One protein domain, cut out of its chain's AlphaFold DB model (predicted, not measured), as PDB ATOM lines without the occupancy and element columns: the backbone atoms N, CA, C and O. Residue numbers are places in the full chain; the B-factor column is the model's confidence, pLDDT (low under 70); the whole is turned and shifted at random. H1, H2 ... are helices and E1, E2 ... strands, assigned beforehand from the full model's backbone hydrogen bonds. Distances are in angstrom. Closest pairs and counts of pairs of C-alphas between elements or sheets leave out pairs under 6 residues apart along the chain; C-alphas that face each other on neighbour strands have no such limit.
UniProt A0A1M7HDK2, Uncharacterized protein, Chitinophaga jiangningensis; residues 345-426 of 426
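This is residues 345 to 426 of the 426 residues of an uncharacterized protein of Chitinophaga jiangningensis (UniProt A0A1M7HDK2). The domain is a small closed barrel of six antiparallel strands, with two short helices, H1 and H2, that touch each other at one end of its length. The longest strand, E2, bends sharply at residue 356; it pairs with E1 over its residues 350 to 352 and with E3 over its residues 354 to 361. The printed part has 82 residues, with the elements E1, E2, H1, E3, E4, H2, E5 and E6 along the chain; round the barrel run E1, E2, E3, E4, E6, E5 and back to E1. The class is mixed, helices and strands, and the whole is compact, with a radius of gyration of the C-alphas of 11.8 A and an elongated outline of 34 by 22 by 21 A.

Of the barrel strands, E1 is residues 345 to 347, beginning at C-alpha 345 at (-16.374, -21.494, -20.745). E2 is residues 350 to 361, 24.6 A long, and bends by 89 degrees at residue 356. E3 is residues 371 to 377, 19.0 A, and E4 is residues 382 to 387, 16.0 A. E5 is residues 411 to 415, 12.3 A. E6, residues 418 to 425, is 20.3 A long, bends by 62 degrees at residue 421 and ends at C-alpha 425 at (-24.990, -22.265, -11.238). H1 is residues 364 to 367. H2 is residues 400 to 406, 9.9 A long, with C-alpha 400 at (-37.259, -8.875, -22.465).

Three hairpins lie in the barrel. In E1 and E2, N 345 and O 352 are 2.9 A apart; in E3 and E4, N 375 and O 383 are 2.7 A apart; in E5 and E6, N 415 and O 418 are 2.8 A apart, each within hydrogen-bond range. E2 and E3 are antiparallel, with N 361 and O 372 at 2.7 A. E4 and E6 are antiparallel, with N 384 and O 423 at 2.8 A. E5 and E1 close the ring, with N 346 and O 414 at 2.8 A. E6 is staggered, pairing with E5 over residues 418 to 422 and with E4 over residues 422 to 425. H2 is on the barrel, with 7 pairs of C-alphas within 10 A; H1 is not on it. H1 and H2 touch, the closest C-alphas being those of Thr 367 and Leu 402, 5.8 A apart. Every O i to N i+4 pair of H2 is within hydrogen-bond range; H1 is too short for one.

The two C-alphas farthest apart, those of Lys 365 and Gly 379, are 34.7 A apart. The printed part has no cut and ends at the chain's last residue, 426. The link from E4 to H2, residues 388 to 399, is long; the others are tight. The mean pLDDT of the printed part is 82.4, and it is under 70 at residues 356 to 360, 362 to 367, 389 to 390 and 426.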
ATOM      1  N   VAL A 345     -15.521 -22.674 -20.902       88.94
ATOM      2  CA  VAL A 345     -16.374 -21.494 -20.745       88.94
ATOM      3  C   VAL A 345     -15.721 -20.514 -19.788       88.94
ATOM      4  O   VAL A 345     -15.261 -20.900 -18.716       88.94
ATOM      5  N   THR A 346     -15.663 -19.246 -20.180       90.44
ATOM      6  CA  THR A 346     -15.083 -18.167 -19.387       90.44
ATOM      7  C   THR A 346     -16.141 -17.116 -19.098       90.44
ATOM      8  O   THR A 346     -16.723 -16.540 -20.016       90.44
ATOM      9  N   LEU A 347     -16.372 -16.834 -17.819       91.38
ATOM     10  CA  LEU A 347     -17.294 -15.799 -17.369       91.38
ATOM     11  C   LEU A 347     -16.637 -14.985 -16.258       91.38
ATOM     12  O   LEU A 347     -16.185 -15.545 -15.264       91.38
ATOM     13  N   GLN A 348     -16.579 -13.660 -16.415       87.12
ATOM     14  CA  GLN A 348     -16.008 -12.750 -15.408       87.12
ATOM     15  C   GLN A 348     -14.603 -13.174 -14.912       87.12
ATOM     16  O   GLN A 348     -14.326 -13.137 -13.717       87.12
ATOM     17  N   ASN A 349     -13.718 -13.571 -15.836       84.81
ATOM     18  CA  ASN A 349     -12.345 -14.056 -15.595       84.81
ATOM     19  C   ASN A 349     -12.219 -15.429 -14.909       84.81
ATOM     20  O   ASN A 349     -11.109 -15.835 -14.566       84.81
ATOM     21  N   LEU A 350     -13.321 -16.154 -14.716       88.50
ATOM     22  CA  LEU A 350     -13.300 -17.540 -14.259       88.50
ATOM     23  C   LEU A 350     -13.482 -18.466 -15.456       88.50
ATOM     24  O   LEU A 350     -14.419 -18.274 -16.227       88.50
ATOM     25  N   THR A 351     -12.611 -19.464 -15.593       90.06
ATOM     26  CA  THR A 351     -12.676 -20.463 -16.664       90.06
ATOM     27  C   THR A 351     -13.038 -21.825 -16.092       90.06
ATOM     28  O   THR A 351     -12.420 -22.287 -15.133       90.06
ATOM     29  N   PHE A 352     -14.008 -22.478 -16.720       89.19
ATOM     30  CA  PHE A 352     -14.489 -23.806 -16.370       89.19
ATOM     31  C   PHE A 352     -14.408 -24.714 -17.591       89.19
ATOM     32  O   PHE A 352     -14.616 -24.272 -18.719       89.19
ATOM     33  N   GLU A 353     -14.122 -25.990 -17.369       88.50
ATOM     34  CA  GLU A 353     -14.174 -27.003 -18.420       88.50
ATOM     35  C   GLU A 353     -15.545 -27.674 -18.409       88.50
ATOM     36  O   GLU A 353     -16.045 -28.069 -17.355       88.50
ATOM     37  N   ILE A 354     -16.160 -27.807 -19.580       84.56
ATOM     38  CA  ILE A 354     -17.413 -28.536 -19.741       84.56
ATOM     39  C   ILE A 354     -17.102 -30.030 -19.739       84.56
ATOM     40  O   ILE A 354     -16.360 -30.521 -20.583       84.56
ATOM     41  N   LYS A 355     -17.705 -30.758 -18.801       78.38
ATOM     42  CA  LYS A 355     -17.639 -32.218 -18.712       78.38
ATOM     43  C   LYS A 355     -18.616 -32.872 -19.685       78.38
ATOM     44  O   LYS A 355     -18.246 -33.807 -20.392       78.38
ATOM     45  N   SER A 356     -19.870 -32.423 -19.688       67.75
ATOM     46  CA  SER A 356     -20.926 -33.024 -20.503       67.75
ATOM     47  C   SER A 356     -22.074 -32.051 -20.775       67.75
ATOM     48  O   SER A 356     -22.290 -31.097 -20.026       67.75
ATOM     49  N   LEU A 357     -22.814 -32.297 -21.855       69.06
ATOM     50  CA  LEU A 357     -24.115 -31.681 -22.085       69.06
ATOM     51  C   LEU A 357     -25.162 -32.327 -21.171       69.06
ATOM     52  O   LEU A 357     -25.322 -33.545 -21.186       69.06
ATOM     53  N   VAL A 358     -25.916 -31.499 -20.453       68.75
ATOM     54  CA  VAL A 358     -26.964 -31.921 -19.518       68.75
ATOM     55  C   VAL A 358     -28.363 -31.708 -20.081       68.75
ATOM     56  O   VAL A 358     -29.204 -32.585 -19.926       68.75
ATOM     57  N   ALA A 359     -28.633 -30.561 -20.705       64.81
ATOM     58  CA  ALA A 359     -29.972 -30.189 -21.178       64.81
ATOM     59  C   ALA A 359     -29.919 -29.166 -22.324       64.81
ATOM     60  O   ALA A 359     -28.899 -28.514 -22.507       64.81
ATOM     61  N   VAL A 360     -31.004 -29.007 -23.088       67.75
ATOM     62  CA  VAL A 360     -31.124 -28.031 -24.197       67.75
ATOM     63  C   VAL A 360     -32.576 -27.553 -24.344       67.75
ATOM     64  O   VAL A 360     -33.387 -28.185 -25.023       67.75
ATOM     65  N   SER A 361     -32.963 -26.478 -23.665       70.00
ATOM     66  CA  SER A 361     -34.343 -25.991 -23.668       70.00
ATOM     67  C   SER A 361     -34.641 -25.281 -24.987       70.00
ATOM     68  O   SER A 361     -33.911 -24.382 -25.400       70.00
ATOM     69  N   CYS A 362     -35.727 -25.681 -25.652       67.12
ATOM     70  CA  CYS A 362     -36.166 -25.152 -26.944       67.12
ATOM     71  C   CYS A 362     -37.590 -24.576 -26.843       67.12
ATOM     72  O   CYS A 362     -38.536 -25.156 -27.383       67.12
ATOM     73  N   PRO A 363     -37.780 -23.427 -26.175       61.84
ATOM     74  CA  PRO A 363     -39.100 -22.818 -25.983       61.84
ATOM     75  C   PRO A 363     -39.719 -22.248 -27.280       61.84
ATOM     76  O   PRO A 363     -40.855 -21.763 -27.273       61.84
ATOM     77  N   GLY A 364     -39.024 -22.358 -28.417       65.94
ATOM     78  CA  GLY A 364     -39.570 -22.128 -29.754       65.94
ATOM     79  C   GLY A 364     -39.799 -20.649 -30.042       65.94
ATOM     80  O   GLY A 364     -38.902 -19.831 -29.870       65.94
ATOM     81  N   LYS A 365     -41.013 -20.286 -30.480       62.88
ATOM     82  CA  LYS A 365     -41.361 -18.893 -30.824       62.88
ATOM     83  C   LYS A 365     -41.151 -17.891 -29.695       62.88
ATOM     84  O   LYS A 365     -40.973 -16.715 -29.970       62.88
ATOM     85  N   TYR A 366     -41.215 -18.326 -28.437       60.69
ATOM     86  CA  TYR A 366     -41.041 -17.423 -27.296       60.69
ATOM     87  C   TYR A 366     -39.625 -16.845 -27.200       60.69
ATOM     88  O   TYR A 366     -39.437 -15.810 -26.564       60.69
ATOM     89  N   THR A 367     -38.654 -17.506 -27.827       68.12
ATOM     90  CA  THR A 367     -37.239 -17.130 -27.824       68.12
ATOM     91  C   THR A 367     -36.700 -16.952 -29.237       68.12
ATOM     92  O   THR A 367     -35.497 -17.046 -29.443       68.12
ATOM     93  N   ASP A 368     -37.584 -16.741 -30.220       75.50
ATOM     94  CA  ASP A 368     -37.225 -16.586 -31.633       75.50
ATOM     95  C   ASP A 368     -36.332 -17.723 -32.165       75.50
ATOM     96  O   ASP A 368     -35.440 -17.524 -32.985       75.50
ATOM     97  N   GLY A 369     -36.573 -18.948 -31.681       72.00
ATOM     98  CA  GLY A 369     -35.812 -20.135 -32.078       72.00
ATOM     99  C   GLY A 369     -34.480 -20.323 -31.346       72.00
ATOM    100  O   GLY A 369     -33.827 -21.343 -31.569       72.00
ATOM    101  N   LEU A 370     -34.100 -19.408 -30.447       81.56
ATOM    102  CA  LEU A 370     -32.949 -19.583 -29.563       81.56
ATOM    103  C   LEU A 370     -33.199 -20.699 -28.551       81.56
ATOM    104  O   LEU A 370     -34.327 -20.931 -28.100       81.56
ATOM    105  N   GLN A 371     -32.117 -21.355 -28.161       80.88
ATOM    106  CA  GLN A 371     -32.115 -22.520 -27.295       80.88
ATOM    107  C   GLN A 371     -31.208 -22.269 -26.099       80.88
ATOM    108  O   GLN A 371     -30.183 -21.600 -26.215       80.88
ATOM    109  N   LEU A 372     -31.577 -22.827 -24.950       82.19
ATOM    110  CA  LEU A 372     -30.780 -22.740 -23.737       82.19
ATOM    111  C   LEU A 372     -30.129 -24.079 -23.434       82.19
ATOM    112  O   LEU A 372     -30.779 -25.020 -22.994       82.19
ATOM    113  N   VAL A 373     -28.825 -24.148 -23.627       79.19
ATOM    114  CA  VAL A 373     -28.021 -25.336 -23.387       79.19
ATOM    115  C   VAL A 373     -27.512 -25.337 -21.951       79.19
ATOM    116  O   VAL A 373     -27.056 -24.313 -21.472       79.19
ATOM    117  N   THR A 374     -27.562 -26.464 -21.251       81.88
ATOM    118  CA  THR A 374     -26.996 -26.635 -19.905       81.88
ATOM    119  C   THR A 374     -25.873 -27.655 -19.952       81.88
ATOM    120  O   THR A 374     -26.050 -28.749 -20.485       81.88
ATOM    121  N   PHE A 375     -24.745 -27.325 -19.342       81.56
ATOM    122  CA  PHE A 375     -23.543 -28.141 -19.239       81.56
ATOM    123  C   PHE A 375     -23.240 -28.483 -17.791       81.56
ATOM    124  O   PHE A 375     -23.426 -27.652 -16.907       81.56
ATOM    125  N   GLU A 376     -22.709 -29.676 -17.565       80.94
ATOM    126  CA  GLU A 376     -22.037 -30.044 -16.323       80.94
ATOM    127  C   GLU A 376     -20.577 -29.595 -16.415       80.94
ATOM    128  O   GLU A 376     -19.924 -29.828 -17.436       80.94
ATOM    129  N   MET A 377     -20.046 -28.978 -15.360       88.00
ATOM    130  CA  MET A 377     -18.650 -28.537 -15.319       88.00
ATOM    131  C   MET A 377     -17.736 -29.573 -14.648       88.00
ATOM    132  O   MET A 377     -18.135 -30.306 -13.738       88.00
ATOM    133  N   VAL A 378     -16.470 -29.616 -15.068       80.81
ATOM    134  CA  VAL A 378     -15.409 -30.364 -14.384       80.81
ATOM    135  C   VAL A 378     -15.199 -29.739 -13.001       80.81
ATOM    136  O   VAL A 378     -14.815 -28.580 -12.890       80.81
ATOM    137  N   GLY A 379     -15.472 -30.511 -11.945       80.81
ATOM    138  CA  GLY A 379     -15.447 -30.033 -10.554       80.81
ATOM    139  C   GLY A 379     -16.828 -29.832  -9.919       80.81
ATOM    140  O   GLY A 379     -16.896 -29.562  -8.722       80.81
ATOM    141  N   GLY A 380     -17.910 -30.047 -10.675       79.44
ATOM    142  CA  GLY A 380     -19.289 -29.899 -10.206       79.44
ATOM    143  C   GLY A 380     -19.896 -28.536 -10.545       79.44
ATOM    144  O   GLY A 380     -19.197 -27.604 -10.939       79.44
ATOM    145  N   GLY A 381     -21.220 -28.442 -10.418       85.69
ATOM    146  CA  GLY A 381     -21.997 -27.279 -10.854       85.69
ATOM    147  C   GLY A 381     -22.397 -27.343 -12.333       85.69
ATOM    148  O   GLY A 381     -22.010 -28.251 -13.074       85.69
ATOM    149  N   HIS A 382     -23.206 -26.368 -12.749       86.94
ATOM    150  CA  HIS A 382     -23.756 -26.272 -14.098       86.94
ATOM    151  C   HIS A 382     -23.474 -24.911 -14.736       86.94
ATOM    152  O   HIS A 382     -23.458 -23.881 -14.062       86.94
ATOM    153  N   CYS A 383     -23.310 -24.902 -16.054       89.19
ATOM    154  CA  CYS A 383     -23.251 -23.690 -16.859       89.19
ATOM    155  C   CYS A 383     -24.350 -23.732 -17.916       89.19
ATOM    156  O   CYS A 383     -24.464 -24.702 -18.653       89.19
ATOM    157  N   GLU A 384     -25.161 -22.690 -17.990       90.81
ATOM    158  CA  GLU A 384     -26.155 -22.505 -19.036       90.81
ATOM    159  C   GLU A 384     -25.605 -21.540 -20.092       90.81
ATOM    160  O   GLU A 384     -25.041 -20.507 -19.736       90.81
ATOM    161  N   ALA A 385     -25.770 -21.858 -21.374       90.38
ATOM    162  CA  ALA A 385     -25.395 -21.013 -22.503       90.38
ATOM    163  C   ALA A 385     -26.562 -20.873 -23.481       90.38
ATOM    164  O   ALA A 385     -27.350 -21.802 -23.637       90.38
ATOM    165  N   ILE A 386     -26.659 -19.739 -24.170       89.88
ATOM    166  CA  ILE A 386     -27.653 -19.550 -25.234       89.88
ATOM    167  C   ILE A 386     -27.012 -19.873 -26.585       89.88
ATOM    168  O   ILE A 386     -25.915 -19.395 -26.885       89.88
ATOM    169  N   VAL A 387     -27.707 -20.662 -27.400       84.19
ATOM    170  CA  VAL A 387     -27.334 -20.976 -28.786       84.19
ATOM    171  C   VAL A 387     -28.498 -20.696 -29.729       84.19
ATOM    172  O   VAL A 387     -29.653 -20.610 -29.309       84.19
ATOM    173  N   ASP A 388     -28.202 -20.538 -31.011       82.25
ATOM    174  CA  ASP A 388     -29.220 -20.429 -32.047       82.25
ATOM    175  C   ASP A 388     -29.778 -21.798 -32.480       82.25
ATOM    176  O   ASP A 388     -29.402 -22.853 -31.966       82.25
ATOM    177  N   GLY A 389     -30.699 -21.789 -33.448       68.56
ATOM    178  CA  GLY A 389     -31.322 -23.009 -33.968       68.56
ATOM    179  C   GLY A 389     -30.358 -23.991 -34.649       68.56
ATOM    180  O   GLY A 389     -30.735 -25.140 -34.871       68.56
ATOM    181  N   SER A 390     -29.136 -23.563 -34.976       69.44
ATOM    182  CA  SER A 390     -28.073 -24.400 -35.539       69.44
ATOM    183  C   SER A 390     -27.109 -24.954 -34.482       69.44
ATOM    184  O   SER A 390     -26.317 -25.844 -34.795       69.44
ATOM    185  N   GLY A 391     -27.219 -24.491 -33.232       71.81
ATOM    186  CA  GLY A 391     -26.336 -24.859 -32.128       71.81
ATOM    187  C   GLY A 391     -25.113 -23.952 -31.981       71.81
ATOM    188  O   GLY A 391     -24.253 -24.242 -31.150       71.81
ATOM    189  N   GLU A 392     -25.035 -22.860 -32.746       82.56
ATOM    190  CA  GLU A 392     -23.970 -21.865 -32.629       82.56
ATOM    191  C   GLU A 392     -24.224 -20.924 -31.448       82.56
ATOM    192  O   GLU A 392     -25.357 -20.544 -31.148       82.56
ATOM    193  N   PHE A 393     -23.149 -20.543 -30.764       88.06
ATOM    194  CA  PHE A 393     -23.189 -19.691 -29.579       88.06
ATOM    195  C   PHE A 393     -23.779 -18.307 -29.878       88.06
ATOM    196  O   PHE A 393     -23.342 -17.605 -30.789       88.06
ATOM    197  N   TYR A 394     -24.781 -17.904 -29.090       90.62
ATOM    198  CA  TYR A 394     -25.534 -16.673 -29.305       90.62
ATOM    199  C   TYR A 394     -25.083 -15.552 -28.361       90.62
ATOM    200  O   TYR A 394     -25.162 -15.674 -27.135       90.62
ATOM    201  N   SER A 395     -24.687 -14.420 -28.942       93.12
ATOM    202  CA  SER A 395     -24.284 -13.183 -28.248       93.12
ATOM    203  C   SER A 395     -25.101 -11.953 -28.660       93.12
ATOM    204  O   SER A 395     -24.741 -10.826 -28.325       93.12
ATOM    205  N   GLY A 396     -26.208 -12.156 -29.383       92.56
ATOM    206  CA  GLY A 396     -27.099 -11.074 -29.807       92.56
ATOM    207  C   GLY A 396     -27.894 -10.444 -28.656       92.56
ATOM    208  O   GLY A 396     -27.612 -10.657 -27.476       92.56
ATOM    209  N   GLU A 397     -28.900  -9.636 -28.994       92.00
ATOM    210  CA  GLU A 397     -29.701  -8.906 -28.007       92.00
ATOM    211  C   GLU A 397     -30.430  -9.848 -27.033       92.00
ATOM    212  O   GLU A 397     -31.252 -10.677 -27.427       92.00
ATOM    213  N   PHE A 398     -30.187  -9.673 -25.729       91.19
ATOM    214  CA  PHE A 398     -30.937 -10.382 -24.692       91.19
ATOM    215  C   PHE A 398     -32.244  -9.651 -24.375       91.19
ATOM    216  O   PHE A 398     -32.322  -8.834 -23.453       91.19
ATOM    217  N   SER A 399     -33.252  -9.916 -25.204       87.56
ATOM    218  CA  SER A 399     -34.544  -9.233 -25.169       87.56
ATOM    219  C   SER A 399     -35.342  -9.506 -23.882       87.56
ATOM    220  O   SER A 399     -35.082 -10.444 -23.123       87.56
ATOM    221  N   GLU A 400     -36.375  -8.697 -23.628       82.00
ATOM    222  CA  GLU A 400     -37.259  -8.875 -22.465       82.00
ATOM    223  C   GLU A 400     -38.033 -10.206 -22.482       82.00
ATOM    224  O   GLU A 400     -38.375 -10.732 -21.420       82.00
ATOM    225  N   SER A 401     -38.301 -10.785 -23.660       75.94
ATOM    226  CA  SER A 401     -38.906 -12.121 -23.749       75.94
ATOM    227  C   SER A 401     -37.942 -13.198 -23.253       75.94
ATOM    228  O   SER A 401     -38.354 -14.054 -22.466       75.94
ATOM    229  N   LEU A 402     -36.659 -13.105 -23.622       82.31
ATOM    230  CA  LEU A 402     -35.617 -14.017 -23.152       82.31
ATOM    231  C   LEU A 402     -35.406 -13.890 -21.642       82.31
ATOM    232  O   LEU A 402     -35.421 -14.896 -20.939       82.31
ATOM    233  N   LYS A 403     -35.331 -12.663 -21.116       84.44
ATOM    234  CA  LYS A 403     -35.249 -12.399 -19.669       84.44
ATOM    235  C   LYS A 403     -36.435 -12.957 -18.892       84.44
ATOM    236  O   LYS A 403     -36.271 -13.551 -17.829       84.44
ATOM    237  N   ARG A 404     -37.654 -12.791 -19.413       75.75
ATOM    238  CA  ARG A 404     -38.861 -13.346 -18.787       75.75
ATOM    239  C   ARG A 404     -38.841 -14.876 -18.777       75.75
ATOM    240  O   ARG A 404     -39.390 -15.469 -17.850       75.75
ATOM    241  N   MET A 405     -38.258 -15.496 -19.800       74.69
ATOM    242  CA  MET A 405     -38.219 -16.949 -19.940       74.69
ATOM    243  C   MET A 405     -37.090 -17.586 -19.120       74.69
ATOM    244  O   MET A 405     -37.329 -18.545 -18.390       74.69
ATOM    245  N   TRP A 406     -35.873 -17.057 -19.215       81.06
ATOM    246  CA  TRP A 406     -34.667 -17.676 -18.656       81.06
ATOM    247  C   TRP A 406     -34.083 -16.928 -17.453       81.06
ATOM    248  O   TRP A 406     -33.167 -17.423 -16.805       81.06
ATOM    249  N   GLY A 407     -34.660 -15.785 -17.088       83.19
ATOM    250  CA  GLY A 407     -34.203 -14.962 -15.974       83.19
ATOM    251  C   GLY A 407     -33.169 -13.918 -16.392       83.19
ATOM    252  O   GLY A 407     -32.764 -13.820 -17.547       83.19
ATOM    253  N   ASN A 408     -32.746 -13.115 -15.417       86.94
ATOM    254  CA  ASN A 408     -31.858 -11.966 -15.632       86.94
ATOM    255  C   ASN A 408     -30.384 -12.271 -15.335       86.94
ATOM    256  O   ASN A 408     -29.551 -11.370 -15.381       86.94
ATOM    257  N   ASP A 409     -30.067 -13.522 -15.011       89.62
ATOM    258  CA  ASP A 409     -28.769 -13.893 -14.443       89.62
ATOM    259  C   ASP A 409     -27.697 -14.141 -15.522       89.62
ATOM    260  O   ASP A 409     -26.526 -14.356 -15.204       89.62
ATOM    261  N   PHE A 410     -28.088 -14.078 -16.799       93.56
ATOM    262  CA  PHE A 410     -27.199 -14.245 -17.943       93.56
ATOM    263  C   PHE A 410     -26.276 -13.041 -18.123       93.56
ATOM    264  O   PHE A 410     -26.682 -11.881 -18.026       93.56
ATOM    265  N   LYS A 411     -25.013 -13.328 -18.432       94.56
ATOM    266  CA  LYS A 411     -23.968 -12.346 -18.726       94.56
ATOM    267  C   LYS A 411     -23.188 -12.783 -19.960       94.56
ATOM    268  O   LYS A 411     -23.040 -13.977 -20.198       94.56
ATOM    269  N   ILE A 412     -22.659 -11.827 -20.717       95.12
ATOM    270  CA  ILE A 412     -21.755 -12.143 -21.825       95.12
ATOM    271  C   ILE A 412     -20.447 -12.718 -21.265       95.12
ATOM    272  O   ILE A 412     -19.808 -12.117 -20.397       95.12
ATOM    273  N   GLY A 413     -20.075 -13.886 -21.772       93.75
ATOM    274  CA  GLY A 413     -18.785 -14.533 -21.586       93.75
ATOM    275  C   GLY A 413     -18.356 -15.228 -22.873       93.75
ATOM    276  O   GLY A 413     -18.834 -14.883 -23.951       93.75
ATOM    277  N   GLN A 414     -17.455 -16.201 -22.764       92.00
ATOM    278  CA  GLN A 414     -16.880 -16.896 -23.914       92.00
ATOM    279  C   GLN A 414     -17.006 -18.405 -23.773       92.00
ATOM    280  O   GLN A 414     -16.725 -18.942 -22.706       92.00
ATOM    281  N   ALA A 415     -17.378 -19.087 -24.849       87.38
ATOM    282  CA  ALA A 415     -17.312 -20.535 -24.977       87.38
ATOM    283  C   ALA A 415     -16.328 -20.876 -26.102       87.38
ATOM    284  O   ALA A 415     -16.570 -20.595 -27.277       87.38
ATOM    285  N   GLY A 416     -15.168 -21.428 -25.740       85.62
ATOM    286  CA  GLY A 416     -14.020 -21.485 -26.642       85.62
ATOM    287  C   GLY A 416     -13.621 -20.071 -27.073       85.62
ATOM    288  O   GLY A 416     -13.264 -19.252 -26.233       85.62
ATOM    289  N   ASN A 417     -13.733 -19.790 -28.374       84.38
ATOM    290  CA  ASN A 417     -13.441 -18.476 -28.957       84.38
ATOM    291  C   ASN A 417     -14.702 -17.656 -29.294       84.38
ATOM    292  O   ASN A 417     -14.578 -16.573 -29.862       84.38
ATOM    293  N   ALA A 418     -15.902 -18.172 -29.008       86.38
ATOM    294  CA  ALA A 418     -17.161 -17.515 -29.344       86.38
ATOM    295  C   ALA A 418     -17.741 -16.779 -28.133       86.38
ATOM    296  O   ALA A 418     -17.863 -17.356 -27.049       86.38
ATOM    297  N   ASP A 419     -18.148 -15.528 -28.327       92.38
ATOM    298  CA  ASP A 419     -18.905 -14.797 -27.315       92.38
ATOM    299  C   ASP A 419     -20.320 -15.381 -27.204       92.38
ATOM    300  O   ASP A 419     -20.968 -15.674 -28.213       92.38
ATOM    301  N   CYS A 420     -20.824 -15.522 -25.980       93.81
ATOM    302  CA  CYS A 420     -22.194 -15.963 -25.729       93.81
ATOM    303  C   CYS A 420     -22.745 -15.496 -24.390       93.81
ATOM    304  O   CYS A 420     -22.012 -15.147 -23.464       93.81
ATOM    305  N   TRP A 421     -24.068 -15.538 -24.281       95.12
ATOM    306  CA  TRP A 421     -24.754 -15.410 -23.005       95.12
ATOM    307  C   TRP A 421     -24.575 -16.671 -22.169       95.12
ATOM    308  O   TRP A 421     -25.013 -17.748 -22.570       95.12
ATOM    309  N   LEU A 422     -23.974 -16.505 -20.992       94.00
ATOM    310  CA  LEU A 422     -23.695 -17.555 -20.022       94.00
ATOM    311  C   LEU A 422     -24.335 -17.247 -18.666       94.00
ATOM    312  O   LEU A 422     -24.361 -16.101 -18.217       94.00
ATOM    313  N   SER A 423     -24.776 -18.291 -17.976       93.06
ATOM    314  CA  SER A 423     -25.158 -18.265 -16.565       93.06
ATOM    315  C   SER A 423     -24.483 -19.433 -15.856       93.06
ATOM    316  O   SER A 423     -24.465 -20.550 -16.368       93.06
ATOM    317  N   ILE A 424     -23.878 -19.189 -14.694       87.94
ATOM    318  CA  ILE A 424     -23.183 -20.227 -13.923       87.94
ATOM    319  C   ILE A 424     -23.957 -20.485 -12.638       87.94
ATOM    320  O   ILE A 424     -24.221 -19.569 -11.862       87.94
ATOM    321  N   LYS A 425     -24.293 -21.755 -12.418       81.06
ATOM    322  CA  LYS A 425     -24.990 -22.265 -11.238       81.06
ATOM    323  C   LYS A 425     -24.061 -23.254 -10.535       81.06
ATOM    324  O   LYS A 425     -24.049 -24.438 -10.870       81.06
ATOM    325  N   CYS A 426     -23.237 -22.729  -9.630       64.19
ATOM    326  CA  CYS A 426     -22.309 -23.520  -8.818       64.19
ATOM    327  C   CYS A 426     -23.039 -24.397  -7.800       64.19
ATOM    328  O   CYS A 426     -23.993 -23.892  -7.166       64.19
TER     329      CYS A 426